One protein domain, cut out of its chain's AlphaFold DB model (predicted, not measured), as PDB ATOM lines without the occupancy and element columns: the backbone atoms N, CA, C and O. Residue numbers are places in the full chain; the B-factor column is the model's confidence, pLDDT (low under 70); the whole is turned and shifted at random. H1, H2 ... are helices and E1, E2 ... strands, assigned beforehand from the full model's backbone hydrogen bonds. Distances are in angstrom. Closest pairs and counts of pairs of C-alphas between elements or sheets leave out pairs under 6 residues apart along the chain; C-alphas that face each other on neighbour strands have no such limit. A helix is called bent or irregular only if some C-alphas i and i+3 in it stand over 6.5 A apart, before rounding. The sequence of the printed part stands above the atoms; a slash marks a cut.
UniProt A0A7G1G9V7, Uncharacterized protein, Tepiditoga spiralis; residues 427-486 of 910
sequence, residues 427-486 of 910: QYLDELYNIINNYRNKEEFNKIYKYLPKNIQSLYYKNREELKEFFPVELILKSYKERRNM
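This is residues 427 to 486 of the 910 residues of an uncharacterized protein of Tepiditoga spiralis (UniProt A0A7G1G9V7). Picture an elongated model with a small two-stranded hairpin, E1 and E2, at one end and the two longest helices, H1 and H4, crossing steeply towards the other. Helix H2 lies near E2, and the very short H3 comes just before the hairpin. The printed part has 60 residues, in the order H1, H2, H3, E1, E2, H4; the class is mostly helix and the sheet is antiparallel. The whole is compact, with a radius of gyration of the C-alphas of 11.7 A, and spans 39 by 20 by 19 A.

Find C-alpha 460 at (19.200, -1.811, -109.443), where strand E1 begins and runs to residue 463; E2 holds residues 466 to 469. Before them come H3, residues 454 to 457, and H2, residues 442 to 451, 15.0 A long and irregular, with C-alphas 447 and 450 7.2 A apart. H1, residues 427 to 438, begins at (1.650, -9.750, -111.585) and is 17.3 A long. H4, residues 473 to 484, is 15.7 A long and ends at C-alpha 484, (1.459, -16.190, -103.300).

In the hairpin E1 and E2, look for N 461 and O 468, 2.9 A apart and within hydrogen-bond range. The closest C-alphas of H2 and E2, Asn 446 and Leu 467, are 7.0 A apart. H2 and H3 are close but not clearly touching, with the C-alphas of Tyr 449 and Gln 457 closest at 6.6 A. H1 is close to H3 but not clearly touching it, the closest C-alphas being those of Leu 432 and Ile 456, 7.2 A. H1, with residues 429 to 433 alone, and H4, with residues 477 to 480 alone, only just touch, with 3 pairs of C-alphas within 8 A; the closest are Tyr 433 and Leu 477, 6.2 A. They run opposite ways at a steep tilt of 64 degrees. H2 and H4 are apart. Every O i to N i+4 pair is within hydrogen-bond range in H1 and H4, and 4 of 6 in H2; H3 is too short for one.

The C-alphas farthest apart, Arg 464 and Met 486, are 39.6 A apart. The printed part has no cut, and its five links are tight. Look for pLDDT under 70 at residues 439 to 443, 463, 465 and 485.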
ATOM      1  N   GLN A 427       1.308  -9.438-110.201       78.81
ATOM      2  CA  GLN A 427       1.650  -9.750-111.585       78.81
ATOM      3  C   GLN A 427       3.082  -9.300-111.874       78.81
ATOM      4  O   GLN A 427       3.899 -10.091-112.344       78.81
ATOM      5  N   TYR A 428       3.403  -8.056-111.513       82.38
ATOM      6  CA  TYR A 428       4.755  -7.518-111.645       82.38
ATOM      7  C   TYR A 428       5.778  -8.337-110.843       82.38
ATOM      8  O   TYR A 428       6.859  -8.654-111.343       82.38
ATOM      9  N   LEU A 429       5.438  -8.722-109.607       84.56
ATOM     10  CA  LEU A 429       6.330  -9.515-108.766       84.56
ATOM     11  C   LEU A 429       6.501 -10.965-109.231       84.56
ATOM     12  O   LEU A 429       7.570 -11.517-108.985       84.56
ATOM     13  N   ASP A 430       5.526 -11.585-109.906       82.44
ATOM     14  CA  ASP A 430       5.700 -12.943-110.450       82.44
ATOM     15  C   ASP A 430       6.763 -12.958-111.559       82.44
ATOM     16  O   ASP A 430       7.687 -13.775-111.548       82.44
ATOM     17  N   GLU A 431       6.693 -11.997-112.485       79.50
ATOM     18  CA  GLU A 431       7.705 -11.821-113.534       79.50
ATOM     19  C   GLU A 431       9.089 -11.558-112.925       79.50
ATOM     20  O   GLU A 431      10.075 -12.208-113.291       79.50
ATOM     21  N   LEU A 432       9.151 -10.655-111.942       82.62
ATOM     22  CA  LEU A 432      10.381 -10.308-111.238       82.62
ATOM     23  C   LEU A 432      10.979 -11.510-110.491       82.62
ATOM     24  O   LEU A 432      12.182 -11.763-110.590       82.62
ATOM     25  N   TYR A 433      10.148 -12.256-109.758       83.50
ATOM     26  CA  TYR A 433      10.556 -13.413-108.968       83.50
ATOM     27  C   TYR A 433      11.209 -14.471-109.851       83.50
ATOM     28  O   TYR A 433      12.296 -14.943-109.530       83.50
ATOM     29  N   ASN A 434      10.591 -14.815-110.984       80.56
ATOM     30  CA  ASN A 434      11.120 -15.836-111.888       80.56
ATOM     31  C   ASN A 434      12.469 -15.429-112.495       80.56
ATOM     32  O   ASN A 434      13.358 -16.267-112.639       80.56
ATOM     33  N   ILE A 435      12.652 -14.145-112.802       78.06
ATOM     34  CA  ILE A 435      13.921 -13.622-113.312       78.06
ATOM     35  C   ILE A 435      14.986 -13.670-112.211       78.06
ATOM     36  O   ILE A 435      16.005 -14.330-112.375       78.06
ATOM     37  N   ILE A 436      14.754 -13.045-111.057       76.62
ATOM     38  CA  ILE A 436      15.768 -12.964-109.992       76.62
ATOM     39  C   ILE A 436      16.119 -14.354-109.443       76.62
ATOM     40  O   ILE A 436      17.287 -14.662-109.216       76.62
ATOM     41  N   ASN A 437      15.127 -15.231-109.279       75.75
ATOM     42  CA  ASN A 437      15.331 -16.560-108.712       75.75
ATOM     43  C   ASN A 437      16.132 -17.501-109.632       75.75
ATOM     44  O   ASN A 437      16.834 -18.375-109.127       75.75
ATOM     45  N   ASN A 438      16.055 -17.318-110.955       71.50
ATOM     46  CA  ASN A 438      16.830 -18.101-111.922       71.50
ATOM     47  C   ASN A 438      18.286 -17.631-112.047       71.50
ATOM     48  O   ASN A 438      19.138 -18.411-112.456       71.50
ATOM     49  N   TYR A 439      18.580 -16.391-111.652       68.25
ATOM     50  CA  TYR A 439      19.910 -15.787-111.735       68.25
ATOM     51  C   TYR A 439      20.407 -15.356-110.347       68.25
ATOM     52  O   TYR A 439      20.952 -14.270-110.177       68.25
ATOM     53  N   ARG A 440      20.218 -16.216-109.332       58.81
ATOM     54  CA  ARG A 440      20.625 -15.964-107.932       58.81
ATOM     55  C   ARG A 440      22.121 -15.684-107.762       58.81
ATOM     56  O   ARG A 440      22.517 -15.078-106.770       58.81
ATOM     57  N   ASN A 441      22.964 -16.150-108.683       66.94
ATOM     58  CA  ASN A 441      24.383 -15.824-108.658       66.94
ATOM     59  C   ASN A 441      24.585 -14.374-109.129       66.94
ATOM     60  O   ASN A 441      24.302 -14.053-110.285       66.94
ATOM     61  N   LYS A 442      25.131 -13.514-108.254       66.38
ATOM     62  CA  LYS A 442      25.456 -12.109-108.561       66.38
ATOM     63  C   LYS A 442      26.264 -11.958-109.858       66.38
ATOM     64  O   LYS A 442      26.044 -11.004-110.601       66.38
ATOM     65  N   GLU A 443      27.166 -12.891-110.169       69.31
ATOM     66  CA  GLU A 443      27.950 -12.848-111.410       69.31
ATOM     67  C   GLU A 443      27.110 -13.117-112.663       69.31
ATOM     68  O   GLU A 443      27.317 -12.478-113.696       69.31
ATOM     69  N   GLU A 444      26.156 -14.046-112.595       71.44
ATOM     70  CA  GLU A 444      25.252 -14.341-113.708       71.44
ATOM     71  C   GLU A 444      24.230 -13.223-113.894       71.44
ATOM     72  O   GLU A 444      24.029 -12.765-115.020       71.44
ATOM     73  N   PHE A 445      23.673 -12.705-112.795       76.06
ATOM     74  CA  PHE A 445      22.772 -11.554-112.820       76.06
ATOM     75  C   PHE A 445      23.440 -10.327-113.458       76.06
ATOM     76  O   PHE A 445      22.866  -9.695-114.345       76.06
ATOM     77  N   ASN A 446      24.699 -10.040-113.101       75.25
ATOM     78  CA  ASN A 446      25.487  -8.962-113.706       75.25
ATOM     79  C   ASN A 446      25.653  -9.124-115.229       75.25
ATOM     80  O   ASN A 446      25.618  -8.129-115.960       75.25
ATOM     81  N   LYS A 447      25.828 -10.360-115.723       78.69
ATOM     82  CA  LYS A 447      25.977 -10.650-117.163       78.69
ATOM     83  C   LYS A 447      24.680 -10.400-117.926       78.69
ATOM     84  O   LYS A 447      24.718  -9.828-119.016       78.69
ATOM     85  N   ILE A 448      23.544 -10.797-117.356       81.81
ATOM     86  CA  ILE A 448      22.248 -10.688-118.033       81.81
ATOM     87  C   ILE A 448      21.551  -9.337-117.835       81.81
ATOM     88  O   ILE A 448      20.668  -8.999-118.620       81.81
ATOM     89  N   TYR A 449      21.955  -8.544-116.835       82.00
ATOM     90  CA  TYR A 449      21.303  -7.290-116.437       82.00
ATOM     91  C   TYR A 449      20.999  -6.355-117.616       82.00
ATOM     92  O   TYR A 449      19.902  -5.812-117.715       82.00
ATOM     93  N   LYS A 450      21.939  -6.212-118.561       82.69
ATOM     94  CA  LYS A 450      21.782  -5.341-119.743       82.69
ATOM     95  C   LYS A 450      20.658  -5.778-120.691       82.69
ATOM     96  O   LYS A 450      20.168  -4.949-121.455       82.69
ATOM     97  N   TYR A 451      20.279  -7.052-120.654       85.06
ATOM     98  CA  TYR A 451      19.225  -7.643-121.479       85.06
ATOM     99  C   TYR A 451      17.869  -7.680-120.765       85.06
ATOM    100  O   TYR A 451      16.864  -8.008-121.392       85.06
ATOM    101  N   LEU A 452      17.819  -7.344-119.470       82.44
ATOM    102  CA  LEU A 452      16.566  -7.306-118.725       82.44
ATOM    103  C   LEU A 452      15.675  -6.144-119.193       82.44
ATOM    104  O   LEU A 452      16.183  -5.105-119.617       82.44
ATOM    105  N   PRO A 453      14.346  -6.264-119.082       84.06
ATOM    106  CA  PRO A 453      13.431  -5.144-119.273       84.06
ATOM    107  C   PRO A 453      13.801  -3.913-118.421       84.06
ATOM    108  O   PRO A 453      14.253  -4.040-117.279       84.06
ATOM    109  N   LYS A 454      13.601  -2.697-118.957       83.50
ATOM    110  CA  LYS A 454      14.002  -1.433-118.297       83.50
ATOM    111  C   LYS A 454      13.409  -1.257-116.894       83.50
ATOM    112  O   LYS A 454      14.086  -0.728-116.022       83.50
ATOM    113  N   ASN A 455      12.176  -1.709-116.688       80.75
ATOM    114  CA  ASN A 455      11.468  -1.701-115.405       80.75
ATOM    115  C   ASN A 455      12.118  -2.601-114.338       80.75
ATOM    116  O   ASN A 455      11.924  -2.353-113.153       80.75
ATOM    117  N   ILE A 456      12.870  -3.632-114.734       81.12
ATOM    118  CA  ILE A 456      13.646  -4.476-113.813       81.12
ATOM    119  C   ILE A 456      15.039  -3.887-113.621       81.12
ATOM    120  O   ILE A 456      15.522  -3.816-112.495       81.12
ATOM    121  N   GLN A 457      15.660  -3.395-114.701       82.25
ATOM    122  CA  GLN A 457      16.944  -2.697-114.609       82.25
ATOM    123  C   GLN A 457      16.876  -1.532-113.612       82.25
ATOM    124  O   GLN A 457      17.770  -1.382-112.789       82.25
ATOM    125  N   SER A 458      15.786  -0.756-113.617       83.12
ATOM    126  CA  SER A 458      15.590   0.388-112.717       83.12
ATOM    127  C   SER A 458      15.504   0.042-111.229       83.12
ATOM    128  O   SER A 458      15.594   0.949-110.407       83.12
ATOM    129  N   LEU A 459      15.325  -1.233-110.866       83.56
ATOM    130  CA  LEU A 459      15.366  -1.672-109.466       83.56
ATOM    131  C   LEU A 459      16.793  -1.781-108.926       83.56
ATOM    132  O   LEU A 459      16.973  -1.918-107.718       83.56
ATOM    133  N   TYR A 460      17.796  -1.716-109.801       82.94
ATOM    134  CA  TYR A 460      19.200  -1.811-109.443       82.94
ATOM    135  C   TYR A 460      19.965  -0.600-109.958       82.94
ATOM    136  O   TYR A 460      19.584   0.084-110.909       82.94
ATOM    137  N   TYR A 461      21.107  -0.345-109.342       79.38
ATOM    138  CA  TYR A 461      22.059   0.630-109.832       79.38
ATOM    139  C   TYR A 461      23.474   0.088-109.703       79.38
ATOM    140  O   TYR A 461      23.792  -0.715-108.828       79.38
ATOM    141  N   LYS A 462      24.347   0.550-110.593       74.00
ATOM    142  CA  LYS A 462      25.751   0.160-110.576       74.00
ATOM    143  C   LYS A 462      26.519   1.061-109.612       74.00
ATOM    144  O   LYS A 462      26.577   2.272-109.824       74.00
ATOM    145  N   ASN A 463      27.121   0.477-108.579       69.44
ATOM    146  CA  ASN A 463      28.077   1.146-107.703       69.44
ATOM    147  C   ASN A 463      29.459   0.517-107.920       69.44
ATOM    148  O   ASN A 463      29.730  -0.591-107.461       69.44
ATOM    149  N   ARG A 464      30.327   1.218-108.663       73.62
ATOM    150  CA  ARG A 464      31.600   0.685-109.186       73.62
ATOM    151  C   ARG A 464      31.373  -0.551-110.070       73.62
ATOM    152  O   ARG A 464      30.890  -0.391-111.190       73.62
ATOM    153  N   GLU A 465      31.695  -1.751-109.588       67.44
ATOM    154  CA  GLU A 465      31.505  -3.030-110.294       67.44
ATOM    155  C   GLU A 465      30.353  -3.873-109.734       67.44
ATOM    156  O   GLU A 465      29.970  -4.865-110.350       67.44
ATOM    157  N   GLU A 466      29.748  -3.460-108.619       72.44
ATOM    158  CA  GLU A 466      28.665  -4.199-107.974       72.44
ATOM    159  C   GLU A 466      27.300  -3.597-108.347       72.44
ATOM    160  O   GLU A 466      27.101  -2.377-108.290       72.44
ATOM    161  N   LEU A 467      26.346  -4.447-108.739       77.12
ATOM    162  CA  LEU A 467      24.935  -4.071-108.796       77.12
ATOM    163  C   LEU A 467      24.374  -4.058-107.374       77.12
ATOM    164  O   LEU A 467      24.457  -5.054-106.658       77.12
ATOM    165  N   LYS A 468      23.796  -2.925-106.980       78.06
ATOM    166  CA  LYS A 468      23.097  -2.752-105.707       78.06
ATOM    167  C   LYS A 468      21.616  -2.524-105.949       78.06
ATOM    168  O   LYS A 468      21.240  -1.903-106.944       78.06
ATOM    169  N   GLU A 469      20.793  -3.025-105.041       81.31
ATOM    170  CA  GLU A 469      19.346  -2.855-105.102       81.31
ATOM    171  C   GLU A 469      18.957  -1.444-104.652       81.31
ATOM    172  O   GLU A 469      19.522  -0.902-103.703       81.31
ATOM    173  N   PHE A 470      17.999  -0.839-105.348       81.81
ATOM    174  CA  PHE A 470      17.380   0.421-104.945       81.81
ATOM    175  C   PHE A 470      16.239   0.187-103.945       81.81
ATOM    176  O   PHE A 470      16.068   0.959-103.008       81.81
ATOM    177  N   PHE A 471      15.466  -0.883-104.138       82.94
ATOM    178  CA  PHE A 471      14.456  -1.374-103.194       82.94
ATOM    179  C   PHE A 471      14.977  -2.640-102.505       82.94
ATOM    180  O   PHE A 471      15.857  -3.282-103.062       82.94
ATOM    181  N   PRO A 472      14.442  -3.049-101.343       81.50
ATOM    182  CA  PRO A 472      14.804  -4.310-100.699       81.50
ATOM    183  C   PRO A 472      14.151  -5.485-101.444       81.50
ATOM    184  O   PRO A 472      13.177  -6.081-100.973       81.50
ATOM    185  N   VAL A 473      14.633  -5.780-102.652       81.75
ATOM    186  CA  VAL A 473      13.966  -6.663-103.614       81.75
ATOM    187  C   VAL A 473      13.884  -8.084-103.071       81.75
ATOM    188  O   VAL A 473      12.819  -8.697-103.150       81.75
ATOM    189  N   GLU A 474      14.943  -8.592-102.440       78.69
ATOM    190  CA  GLU A 474      14.919  -9.920-101.814       78.69
ATOM    191  C   GLU A 474      13.835 -10.046-100.727       78.69
ATOM    192  O   GLU A 474      13.129 -11.058-100.659       78.69
ATOM    193  N   LEU A 475      13.651  -9.011 -99.900       78.38
ATOM    194  CA  LEU A 475      12.622  -8.996 -98.855       78.38
ATOM    195  C   LEU A 475      11.214  -8.905 -99.452       78.38
ATOM    196  O   LEU A 475      10.313  -9.623 -99.011       78.38
ATOM    197  N   ILE A 476      11.032  -8.065-100.476       83.19
ATOM    198  CA  ILE A 476       9.769  -7.943-101.215       83.19
ATOM    199  C   ILE A 476       9.401  -9.294-101.838       83.19
ATOM    200  O   ILE A 476       8.281  -9.771-101.657       83.19
ATOM    201  N   LEU A 477      10.354  -9.954-102.501       82.50
ATOM    202  CA  LEU A 477      10.156 -11.266-103.114       82.50
ATOM    203  C   LEU A 477       9.879 -12.366-102.088       82.50
ATOM    204  O   LEU A 477       9.063 -13.253-102.348       82.50
ATOM    205  N   LYS A 478      10.515 -12.317-100.913       80.12
ATOM    206  CA  LYS A 478      10.222 -13.242 -99.813       80.12
ATOM    207  C   LYS A 478       8.784 -13.073 -99.319       80.12
ATOM    208  O   LYS A 478       8.061 -14.066 -99.246       80.12
ATOM    209  N   SER A 479       8.355 -11.837 -99.054       77.56
ATOM    210  CA  SER A 479       6.967 -11.535 -98.670       77.56
ATOM    211  C   SER A 479       5.984 -11.971 -99.760       77.56
ATOM    212  O   SER A 479       4.961 -12.583 -99.468       77.56
ATOM    213  N   TYR A 480       6.302 -11.717-101.031       81.44
ATOM    214  CA  TYR A 480       5.491 -12.170-102.158       81.44
ATOM    215  C   TYR A 480       5.370 -13.690-102.212       81.44
ATOM    216  O   TYR A 480       4.265 -14.194-102.366       81.44
ATOM    217  N   LYS A 481       6.463 -14.441-102.031       79.12
ATOM    218  CA  LYS A 481       6.421 -15.909-102.018       79.12
ATOM    219  C   LYS A 481       5.510 -16.437-100.908       79.12
ATOM    220  O   LYS A 481       4.744 -17.369-101.139       79.12
ATOM    221  N   GLU A 482       5.581 -15.835 -99.724       74.38
ATOM    222  CA  GLU A 482       4.712 -16.182 -98.595       74.38
ATOM    223  C   GLU A 482       3.236 -15.895 -98.916       74.38
ATOM    224  O   GLU A 482       2.381 -16.746 -98.677       74.38
ATOM    225  N   ARG A 483       2.931 -14.740 -99.524       73.75
ATOM    226  CA  ARG A 483       1.553 -14.364 -99.880       73.75
ATOM    227  C   ARG A 483       1.008 -15.085-101.114       73.75
ATOM    228  O   ARG A 483      -0.183 -15.364-101.162       73.75
ATOM    229  N   ARG A 484       1.848 -15.442-102.090       74.81
ATOM    230  CA  ARG A 484       1.459 -16.190-103.300       74.81
ATOM    231  C   ARG A 484       0.839 -17.538-102.952       74.81
ATOM    232  O   ARG A 484      -0.115 -17.950-103.600       74.81
ATOM    233  N   ASN A 485       1.358 -18.200-101.921       68.69
ATOM    234  CA  ASN A 485       0.802 -19.462-101.439       68.69
ATOM    235  C   ASN A 485      -0.552 -19.277-100.725       68.69
ATOM    236  O   ASN A 485      -1.272 -20.249-100.538       68.69
ATOM    237  N   MET A 486      -0.907 -18.047-100.336       70.88
ATOM    238  CA  MET A 486      -2.117 -17.709 -99.577       70.88
ATOM    239  C   MET A 486      -2.727 -16.382-100.061       70.88
ATOM    240  O   MET A 486      -2.797 -15.417 -99.289       70.88
TER     241      MET A 486